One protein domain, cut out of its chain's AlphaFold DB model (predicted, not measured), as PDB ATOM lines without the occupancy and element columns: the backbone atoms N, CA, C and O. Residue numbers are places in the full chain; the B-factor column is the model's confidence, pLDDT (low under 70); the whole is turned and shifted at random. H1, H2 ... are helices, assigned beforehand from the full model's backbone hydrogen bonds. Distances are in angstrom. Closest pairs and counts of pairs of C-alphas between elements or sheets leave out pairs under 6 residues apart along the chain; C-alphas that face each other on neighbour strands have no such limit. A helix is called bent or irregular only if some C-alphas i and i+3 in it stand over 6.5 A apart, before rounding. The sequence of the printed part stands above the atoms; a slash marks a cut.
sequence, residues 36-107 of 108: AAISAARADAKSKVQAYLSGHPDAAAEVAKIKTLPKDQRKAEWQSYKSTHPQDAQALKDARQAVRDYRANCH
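This is residues 36 to 107 of the 108 residues of the protein "Hemophore-related protein" of Nocardia sp. SYP-A9097 (UniProt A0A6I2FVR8). The chain folds back on itself as a bent arch of five helices: long H1 runs out, H2 turns off at its far end, H3 doubles back beside H2 as a hairpin, and H4 then H5 return along H1. H1 with H4 and H5 makes one leg, the H2 and H3 hairpin the other. The printed part has 72 residues with five named helices, H1 to H5 in order, and no named strand; its class is all helix. It is compact, with a radius of gyration of the C-alphas of 12.8 A and spans of 32 by 28 by 21 A.

H1, residues 36 to 55, is 29.6 A long and begins at C-alpha 36 (-15.018, -32.180, 29.104). H2, residues 57 to 68, is 16.9 A. H3, residues 74 to 84, is 16.0 A. H4, residues 86 to 94, is 12.2 A. H5, residues 97 to 106, is 14.0 A and ends at C-alpha 106 (-18.292, -37.087, 40.525).

H1, the hub, touches H5 with residues 37 to 45 alone, opposite ways at a shallow tilt of 24 degrees; the closest C-alphas, of Ala 41 and Val 99, are 5.3 A apart. H1 only just touches H4, with 3 pairs of C-alphas within 8 A, closest Val 49 and Leu 92 at 6.3 A. H1 and H2 only just touch, only at the corner, closest C-alphas Leu 53 and Ala 60 at 5.1 A. H2 and H3 form a hairpin at 20 degrees, closest C-alphas Ile 66 and Arg 74 at 5.5 A. H3 and H4 only just touch, only at the corner, closest C-alphas Lys 82 and Ala 89 at 5.2 A. H1 and H3 are apart. Every O i to N i+4 pair is within hydrogen-bond range in H2, H4 and H5; H1 has 15 of 16 and H3 6 of 7.

The two C-alphas farthest apart, of Ala 36 and Thr 84, are 35.9 A apart. The printed part has no cut, its four links are tight, and no printed residue is under 70 in pLDDT.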
ATOM      1  N   ALA A  36     -15.351 -33.568  29.398       95.50
ATOM      2  CA  ALA A  36     -15.018 -32.180  29.104       95.50
ATOM      3  C   ALA A  36     -14.758 -31.390  30.397       95.50
ATOM      4  O   ALA A  36     -13.729 -30.719  30.498       95.50
ATOM      5  N   ALA A  37     -15.608 -31.553  31.415       94.88
ATOM      6  CA  ALA A  37     -15.461 -30.886  32.706       94.88
ATOM      7  C   ALA A  37     -14.140 -31.241  33.410       94.88
ATOM      8  O   ALA A  37     -13.389 -30.348  33.814       94.88
ATOM      9  N   ILE A  38     -13.773 -32.528  33.492       96.06
ATOM     10  CA  ILE A  38     -12.479 -32.913  34.088       96.06
ATOM     11  C   ILE A  38     -11.284 -32.425  33.262       96.06
ATOM     12  O   ILE A  38     -10.237 -32.092  33.824       96.06
ATOM     13  N   SER A  39     -11.408 -32.363  31.935       97.38
ATOM     14  CA  SER A  39     -10.342 -31.847  31.070       97.38
ATOM     15  C   SER A  39     -10.123 -30.350  31.297       97.38
ATOM     16  O   SER A  39      -8.979 -29.927  31.477       97.38
ATOM     17  N   ALA A  40     -11.206 -29.572  31.400       95.94
ATOM     18  CA  ALA A  40     -11.159 -28.153  31.742       95.94
ATOM     19  C   ALA A  40     -10.561 -27.923  33.141       95.94
ATOM     20  O   ALA A  40      -9.629 -27.132  33.288       95.94
ATOM     21  N   ALA A  41     -10.997 -28.682  34.152       96.94
ATOM     22  CA  ALA A  41     -10.458 -28.589  35.510       96.94
ATOM     23  C   ALA A  41      -8.951 -28.904  35.570       96.94
ATOM     24  O   ALA A  41      -8.197 -28.252  36.292       96.94
ATOM     25  N   ARG A  42      -8.480 -29.894  34.798       98.00
ATOM     26  CA  ARG A  42      -7.045 -30.216  34.697       98.00
ATOM     27  C   ARG A  42      -6.254 -29.114  33.998       98.00
ATOM     28  O   ARG A  42      -5.132 -28.844  34.420       98.00
ATOM     29  N   ALA A  43      -6.806 -28.511  32.945       98.12
ATOM     30  CA  ALA A  43      -6.166 -27.410  32.232       98.12
ATOM     31  C   ALA A  43      -6.017 -26.175  33.134       98.12
ATOM     32  O   ALA A  43      -4.912 -25.639  33.248       98.12
ATOM     33  N   ASP A  44      -7.082 -25.801  33.847       96.81
ATOM     34  CA  ASP A  44      -7.063 -24.732  34.853       96.81
ATOM     35  C   ASP A  44      -6.015 -25.011  35.940       96.81
ATOM     36  O   ASP A  44      -5.128 -24.191  36.187       96.81
ATOM     37  N   ALA A  45      -6.031 -26.221  36.511       98.06
ATOM     38  CA  ALA A  45      -5.070 -26.596  37.539       98.06
ATOM     39  C   ALA A  45      -3.621 -26.563  37.039       98.06
ATOM     40  O   ALA A  45      -2.724 -26.127  37.760       98.06
ATOM     41  N   LYS A  46      -3.365 -27.008  35.803       97.94
ATOM     42  CA  LYS A  46      -2.032 -26.938  35.193       97.94
ATOM     43  C   LYS A  46      -1.569 -25.488  35.057       97.94
ATOM     44  O   LYS A  46      -0.434 -25.204  35.429       97.94
ATOM     45  N   SER A  47      -2.437 -24.601  34.572       98.31
ATOM     46  CA  SER A  47      -2.139 -23.174  34.415       98.31
ATOM     47  C   SER A  47      -1.775 -22.530  35.756       98.31
ATOM     48  O   SER A  47      -0.687 -21.973  35.904       98.31
ATOM     49  N   LYS A  48      -2.619 -22.711  36.780       98.31
ATOM     50  CA  LYS A  48      -2.393 -22.163  38.129       98.31
ATOM     51  C   LYS A  48      -1.126 -22.707  38.780       98.31
ATOM     52  O   LYS A  48      -0.369 -21.951  39.380       98.31
ATOM     53  N   VAL A  49      -0.864 -24.009  38.635       98.31
ATOM     54  CA  VAL A  49       0.382 -24.608  39.125       98.31
ATOM     55  C   VAL A  49       1.585 -24.005  38.402       98.31
ATOM     56  O   VAL A  49       2.544 -23.648  39.070       98.31
ATOM     57  N   GLN A  50       1.563 -23.858  37.074       97.81
ATOM     58  CA  GLN A  50       2.688 -23.252  36.349       97.81
ATOM     59  C   GLN A  50       2.936 -21.801  36.771       97.81
ATOM     60  O   GLN A  50       4.087 -21.448  37.013       97.81
ATOM     61  N   ALA A  51       1.879 -20.998  36.920       98.12
ATOM     62  CA  ALA A  51       1.987 -19.619  37.395       98.12
ATOM     63  C   ALA A  51       2.605 -19.543  38.801       98.12
ATOM     64  O   ALA A  51       3.495 -18.733  39.049       98.12
ATOM     65  N   TYR A  52       2.195 -20.436  39.704       98.12
ATOM     66  CA  TYR A  52       2.793 -20.524  41.033       98.12
ATOM     67  C   TYR A  52       4.280 -20.907  40.952       98.12
ATOM     68  O   TYR A  52       5.142 -20.206  41.473       98.12
ATOM     69  N   LEU A  53       4.611 -21.972  40.221       98.00
ATOM     70  CA  LEU A  53       5.989 -22.463  40.125       98.00
ATOM     71  C   LEU A  53       6.953 -21.458  39.475       98.00
ATOM     72  O   LEU A  53       8.134 -21.482  39.802       98.00
ATOM     73  N   SER A  54       6.488 -20.555  38.603       98.06
ATOM     74  CA  SER A  54       7.361 -19.511  38.040       98.06
ATOM     75  C   SER A  54       7.863 -18.490  39.066       98.06
ATOM     76  O   SER A  54       8.916 -17.899  38.849       98.06
ATOM     77  N   GLY A  55       7.138 -18.292  40.173       98.06
ATOM     78  CA  GLY A  55       7.551 -17.416  41.275       98.06
ATOM     79  C   GLY A  55       8.224 -18.148  42.439       98.06
ATOM     80  O   GLY A  55       8.751 -17.502  43.338       98.06
ATOM     81  N   HIS A  56       8.214 -19.484  42.427       98.12
ATOM     82  CA  HIS A  56       8.671 -20.327  43.533       98.12
ATOM     83  C   HIS A  56       9.669 -21.383  43.027       98.12
ATOM     84  O   HIS A  56       9.277 -22.530  42.780       98.12
ATOM     85  N   PRO A  57      10.956 -21.016  42.848       97.38
ATOM     86  CA  PRO A  57      11.965 -21.915  42.285       97.38
ATOM     87  C   PRO A  57      12.194 -23.172  43.134       97.38
ATOM     88  O   PRO A  57      12.374 -24.246  42.565       97.38
ATOM     89  N   ASP A  58      12.093 -23.079  44.464       96.00
ATOM     90  CA  ASP A  58      12.230 -24.235  45.362       96.00
ATOM     91  C   ASP A  58      11.095 -25.249  45.150       96.00
ATOM     92  O   ASP A  58      11.334 -26.441  44.944       96.00
ATOM     93  N   ALA A  59       9.851 -24.768  45.065       97.81
ATOM     94  CA  ALA A  59       8.701 -25.605  44.728       97.81
ATOM     95  C   ALA A  59       8.805 -26.195  43.314       97.81
ATOM     96  O   ALA A  59       8.380 -27.330  43.070       97.81
ATOM     97  N   ALA A  60       9.370 -25.447  42.362       98.12
ATOM     98  CA  ALA A  60       9.585 -25.928  41.002       98.12
ATOM     99  C   ALA A  60      10.622 -27.058  40.964       98.12
ATOM    100  O   ALA A  60      10.383 -28.074  40.301       98.12
ATOM    101  N   ALA A  61      11.723 -26.906  41.702       98.12
ATOM    102  CA  ALA A  61      12.757 -27.923  41.854       98.12
ATOM    103  C   ALA A  61      12.196 -29.191  42.508       98.12
ATOM    104  O   ALA A  61      12.417 -30.291  41.996       98.12
ATOM    105  N   GLU A  62      11.385 -29.052  43.555       98.00
ATOM    106  CA  GLU A  62      10.753 -30.197  44.209       98.00
ATOM    107  C   GLU A  62       9.777 -30.921  43.272       98.00
ATOM    108  O   GLU A  62       9.821 -32.141  43.109       98.00
ATOM    109  N   VAL A  63       8.910 -30.185  42.573       96.75
ATOM    110  CA  VAL A  63       7.988 -30.789  41.601       96.75
ATOM    111  C   VAL A  63       8.755 -31.473  40.461       96.75
ATOM    112  O   VAL A  63       8.285 -32.490  39.942       96.75
ATOM    113  N   ALA A  64       9.912 -30.947  40.054       97.69
ATOM    114  CA  ALA A  64      10.788 -31.595  39.082       97.69
ATOM    115  C   ALA A  64      11.406 -32.885  39.644       97.69
ATOM    116  O   ALA A  64      11.315 -33.921  38.984       97.69
ATOM    117  N   LYS A  65      11.929 -32.859  40.875       97.75
ATOM    118  CA  LYS A  65      12.452 -34.033  41.594       97.75
ATOM    119  C   LYS A  65      11.393 -35.125  41.718       97.75
ATOM    120  O   LYS A  65      11.610 -36.255  41.293       97.75
ATOM    121  N   ILE A  66      10.195 -34.800  42.196       97.44
ATOM    122  CA  ILE A  66       9.104 -35.773  42.342       97.44
ATOM    123  C   ILE A  66       8.759 -36.446  41.006       97.44
ATOM    124  O   ILE A  66       8.367 -37.612  40.989       97.44
ATOM    125  N   LYS A  67       8.893 -35.757  39.865       96.25
ATOM    126  CA  LYS A  67       8.619 -36.358  38.548       96.25
ATOM    127  C   LYS A  67       9.638 -37.423  38.140       96.25
ATOM    128  O   LYS A  67       9.258 -38.289  37.355       96.25
ATOM    129  N   THR A  68      10.873 -37.372  38.643       98.06
ATOM    130  CA  THR A  68      11.922 -38.357  38.324       98.06
ATOM    131  C   THR A  68      11.866 -39.592  39.224       98.06
ATOM    132  O   THR A  68      12.386 -40.640  38.850       98.06
ATOM    133  N   LEU A  69      11.197 -39.501  40.379       97.94
ATOM    134  CA  LEU A  69      11.083 -40.603  41.332       97.94
ATOM    135  C   LEU A  69      10.133 -41.728  40.859       97.94
ATOM    136  O   LEU A  69       9.097 -41.454  40.231       97.94
ATOM    137  N   PRO A  70      10.406 -42.993  41.248       98.19
ATOM    138  CA  PRO A  70       9.466 -44.107  41.126       98.19
ATOM    139  C   PRO A  70       8.102 -43.800  41.758       98.19
ATOM    140  O   PRO A  70       8.000 -43.078  42.753       98.19
ATOM    141  N   LYS A  71       7.018 -44.336  41.176       96.75
ATOM    142  CA  LYS A  71       5.638 -43.956  41.546       96.75
ATOM    143  C   LYS A  71       5.329 -44.157  43.034       96.75
ATOM    144  O   LYS A  71       4.591 -43.348  43.596       96.75
ATOM    145  N   ASP A  72       5.869 -45.215  43.620       97.00
ATOM    146  CA  ASP A  72       5.769 -45.608  45.026       97.00
ATOM    147  C   ASP A  72       6.485 -44.625  45.969       97.00
ATOM    148  O   ASP A  72       5.996 -44.364  47.067       97.00
ATOM    149  N   GLN A  73       7.562 -43.983  45.511       97.94
ATOM    150  CA  GLN A  73       8.340 -43.024  46.306       97.94
ATOM    151  C   GLN A  73       7.760 -41.604  46.278       97.94
ATOM    152  O   GLN A  73       7.860 -40.866  47.259       97.94
ATOM    153  N   ARG A  74       7.078 -41.221  45.190       98.00
ATOM    154  CA  ARG A  74       6.539 -39.855  45.004       98.00
ATOM    155  C   ARG A  74       5.647 -39.377  46.144       98.00
ATOM    156  O   ARG A  74       5.644 -38.192  46.466       98.00
ATOM    157  N   LYS A  75       4.857 -40.277  46.738       97.06
ATOM    158  CA  LYS A  75       3.971 -39.918  47.853       97.06
ATOM    159  C   LYS A  75       4.776 -39.556  49.098       97.06
ATOM    160  O   LYS A  75       4.423 -38.576  49.741       97.06
ATOM    161  N   ALA A  76       5.806 -40.332  49.431       97.88
ATOM    162  CA  ALA A  76       6.636 -40.093  50.608       97.88
ATOM    163  C   ALA A  76       7.399 -38.769  50.482       97.88
ATOM    164  O   ALA A  76       7.308 -37.932  51.378       97.88
ATOM    165  N   GLU A  77       8.030 -38.535  49.329       98.00
ATOM    166  CA  GLU A  77       8.730 -37.280  49.037       98.00
ATOM    167  C   GLU A  77       7.794 -36.072  49.173       98.00
ATOM    168  O   GLU A  77       8.056 -35.137  49.927       98.00
ATOM    169  N   TRP A  78       6.618 -36.143  48.545       97.50
ATOM    170  CA  TRP A  78       5.628 -35.075  48.634       97.50
ATOM    171  C   TRP A  78       5.129 -34.831  50.066       97.50
ATOM    172  O   TRP A  78       4.725 -33.718  50.370       97.50
ATOM    173  N   GLN A  79       5.108 -35.830  50.954       97.56
ATOM    174  CA  GLN A  79       4.750 -35.603  52.363       97.56
ATOM    175  C   GLN A  79       5.882 -34.925  53.138       97.56
ATOM    176  O   GLN A  79       5.605 -34.016  53.919       97.56
ATOM    177  N   SER A  80       7.130 -35.328  52.887       97.81
ATOM    178  CA  SER A  80       8.323 -34.702  53.469       97.81
ATOM    179  C   SER A  80       8.418 -33.219  53.104       97.81
ATOM    180  O   SER A  80       8.610 -32.356  53.959       97.81
ATOM    181  N   TYR A  81       8.187 -32.889  51.835       97.62
ATOM    182  CA  TYR A  81       8.224 -31.502  51.393       97.62
ATOM    183  C   TYR A  81       7.145 -30.640  52.065       97.62
ATOM    184  O   TYR A  81       7.428 -29.548  52.543       97.62
ATOM    185  N   LYS A  82       5.907 -31.130  52.186       97.38
ATOM    186  CA  LYS A  82       4.821 -30.341  52.797       97.38
ATOM    187  C   LYS A  82       5.003 -30.067  54.283       97.38
ATOM    188  O   LYS A  82       4.482 -29.061  54.754       97.38
ATOM    189  N   SER A  83       5.649 -30.966  55.030       97.56
ATOM    190  CA  SER A  83       5.865 -30.752  56.466       97.56
ATOM    191  C   SER A  83       6.826 -29.590  56.722       97.56
ATOM    192  O   SER A  83       6.717 -28.922  57.745       97.56
ATOM    193  N   THR A  84       7.719 -29.326  55.768       97.69
ATOM    194  CA  THR A  84       8.693 -28.230  55.801       97.69
ATOM    195  C   THR A  84       8.222 -26.994  55.027       97.69
ATOM    196  O   THR A  84       8.594 -25.883  55.386       97.69
ATOM    197  N   HIS A  85       7.341 -27.164  54.034       98.12
ATOM    198  CA  HIS A  85       6.821 -26.102  53.161       98.12
ATOM    199  C   HIS A  85       5.279 -26.064  53.167       98.12
ATOM    200  O   HIS A  85       4.628 -26.328  52.148       98.12
ATOM    201  N   PRO A  86       4.640 -25.752  54.312       97.38
ATOM    202  CA  PRO A  86       3.181 -25.776  54.432       97.38
ATOM    203  C   PRO A  86       2.482 -24.717  53.566       97.38
ATOM    204  O   PRO A  86       1.355 -24.941  53.121       97.38
ATOM    205  N   GLN A  87       3.136 -23.583  53.294       97.44
ATOM    206  CA  GLN A  87       2.594 -22.543  52.414       97.44
ATOM    207  C   GLN A  87       2.537 -23.030  50.962       97.44
ATOM    208  O   GLN A  87       1.470 -22.995  50.345       97.44
ATOM    209  N   ASP A  88       3.635 -23.593  50.459       97.56
ATOM    210  CA  ASP A  88       3.709 -24.144  49.103       97.56
ATOM    211  C   ASP A  88       2.744 -25.315  48.929       97.56
ATOM    212  O   ASP A  88       2.043 -25.427  47.919       97.56
ATOM    213  N   ALA A  89       2.627 -26.158  49.957       97.12
ATOM    214  CA  ALA A  89       1.650 -27.236  50.014       97.12
ATOM    215  C   ALA A  89       0.212 -26.736  49.829       97.12
ATOM    216  O   ALA A  89      -0.561 -27.333  49.068       97.12
ATOM    217  N   GLN A  90      -0.152 -25.667  50.539       98.19
ATOM    218  CA  GLN A  90      -1.489 -25.090  50.510       98.19
ATOM    219  C   GLN A  90      -1.757 -24.398  49.167       98.19
ATOM    220  O   GLN A  90      -2.755 -24.714  48.523       98.19
ATOM    221  N   ALA A  91      -0.823 -23.595  48.658       98.00
ATOM    222  CA  ALA A  91      -0.949 -22.962  47.345       98.00
ATOM    223  C   ALA A  91      -1.078 -23.990  46.206       98.00
ATOM    224  O   ALA A  91      -1.945 -23.882  45.337       98.00
ATOM    225  N   LEU A  92      -0.273 -25.057  46.232       97.62
ATOM    226  CA  LEU A  92      -0.332 -26.134  45.241       97.62
ATOM    227  C   LEU A  92      -1.599 -26.994  45.367       97.62
ATOM    228  O   LEU A  92      -2.021 -27.612  44.379       97.62
ATOM    229  N   LYS A  93      -2.208 -27.057  46.553       97.38
ATOM    230  CA  LYS A  93      -3.522 -27.673  46.773       97.38
ATOM    231  C   LYS A  93      -4.634 -26.791  46.204       97.38
ATOM    232  O   LYS A  93      -5.471 -27.321  45.473       97.38
ATOM    233  N   ASP A  94      -4.594 -25.487  46.461       97.69
ATOM    234  CA  ASP A  94      -5.581 -24.514  45.979       97.69
ATOM    235  C   ASP A  94      -5.540 -24.382  44.453       97.69
ATOM    236  O   ASP A  94      -6.573 -24.424  43.786       97.69
ATOM    237  N   ALA A  95      -4.342 -24.390  43.864       97.94
ATOM    238  CA  ALA A  95      -4.166 -24.447  42.415       97.94
ATOM    239  C   ALA A  95      -4.821 -25.690  41.785       97.94
ATOM    240  O   ALA A  95      -5.173 -25.673  40.612       97.94
ATOM    241  N   ARG A  96      -5.007 -26.778  42.545       97.56
ATOM    242  CA  ARG A  96      -5.637 -28.027  42.081       97.56
ATOM    243  C   ARG A  96      -7.091 -28.172  42.533       97.56
ATOM    244  O   ARG A  96      -7.663 -29.249  42.344       97.56
ATOM    245  N   GLN A  97      -7.684 -27.135  43.123       97.38
ATOM    246  CA  GLN A  97      -8.975 -27.226  43.802       97.38
ATOM    247  C   GLN A  97     -10.099 -27.698  42.869       97.38
ATOM    248  O   GLN A  97     -10.767 -28.669  43.204       97.38
ATOM    249  N   ALA A  98     -10.194 -27.167  41.645       95.00
ATOM    250  CA  ALA A  98     -11.204 -27.590  40.667       95.00
ATOM    251  C   ALA A  98     -11.175 -29.105  40.367       95.00
ATOM    252  O   ALA A  98     -12.213 -29.752  40.248       95.00
ATOM    253  N   VAL A  99      -9.983 -29.711  40.303       97.12
ATOM    254  CA  VAL A  99      -9.836 -31.165  40.101       97.12
ATOM    255  C   VAL A  99     -10.267 -31.945  41.344       97.12
ATOM    256  O   VAL A  99     -10.791 -33.056  41.230       97.12
ATOM    257  N   ARG A 100     -10.016 -31.401  42.541       96.44
ATOM    258  CA  ARG A 100     -10.437 -32.013  43.810       96.44
ATOM    259  C   ARG A 100     -11.955 -31.967  43.949       96.44
ATOM    260  O   ARG A 100     -12.531 -32.994  44.287       96.44
ATOM    261  N   ASP A 101     -12.569 -30.835  43.621       94.50
ATOM    262  CA  ASP A 101     -14.021 -30.650  43.658       94.50
ATOM    263  C   ASP A 101     -14.718 -31.566  42.657       94.50
ATOM    264  O   ASP A 101     -15.630 -32.296  43.037       94.50
ATOM    265  N   TYR A 102     -14.218 -31.644  41.418       94.81
ATOM    266  CA  TYR A 102     -14.714 -32.615  40.441       94.81
ATOM    267  C   TYR A 102     -14.681 -34.043  41.005       94.81
ATOM    268  O   TYR A 102     -15.673 -34.760  40.953       94.81
ATOM    269  N   ARG A 103     -13.556 -34.472  41.598       94.62
ATOM    270  CA  ARG A 103     -13.452 -35.820  42.188       94.62
ATOM    271  C   ARG A 103     -14.421 -36.025  43.350       94.62
ATOM    272  O   ARG A 103     -15.052 -37.068  43.408       94.62
ATOM    273  N   ALA A 104     -14.547 -35.051  44.248       94.56
ATOM    274  CA  ALA A 104     -15.441 -35.144  45.401       94.56
ATOM    275  C   ALA A 104     -16.921 -35.248  44.995       94.56
ATOM    276  O   ALA A 104     -17.703 -35.916  45.675       94.56
ATOM    277  N   ASN A 105     -17.286 -34.607  43.883       92.00
ATOM    278  CA  ASN A 105     -18.661 -34.533  43.403       92.00
ATOM    279  C   ASN A 105     -19.024 -35.649  42.408       92.00
ATOM    280  O   ASN A 105     -20.178 -36.058  42.371       92.00
ATOM    281  N   CYS A 106     -18.055 -36.160  41.640       92.75
ATOM    282  CA  CYS A 106     -18.292 -37.087  40.525       92.75
ATOM    283  C   CYS A 106     -17.689 -38.489  40.701       92.75
ATOM    284  O   CYS A 106     -18.001 -39.380  39.916       92.75
ATOM    285  N   HIS A 107     -16.805 -38.704  41.680       78.50
ATOM    286  CA  HIS A 107     -16.164 -39.998  41.955       78.50
ATOM    287  C   HIS A 107     -16.387 -40.400  43.420       78.50
ATOM    288  O   HIS A 107     -15.444 -40.378  44.218       78.50
TER     289      HIS A 107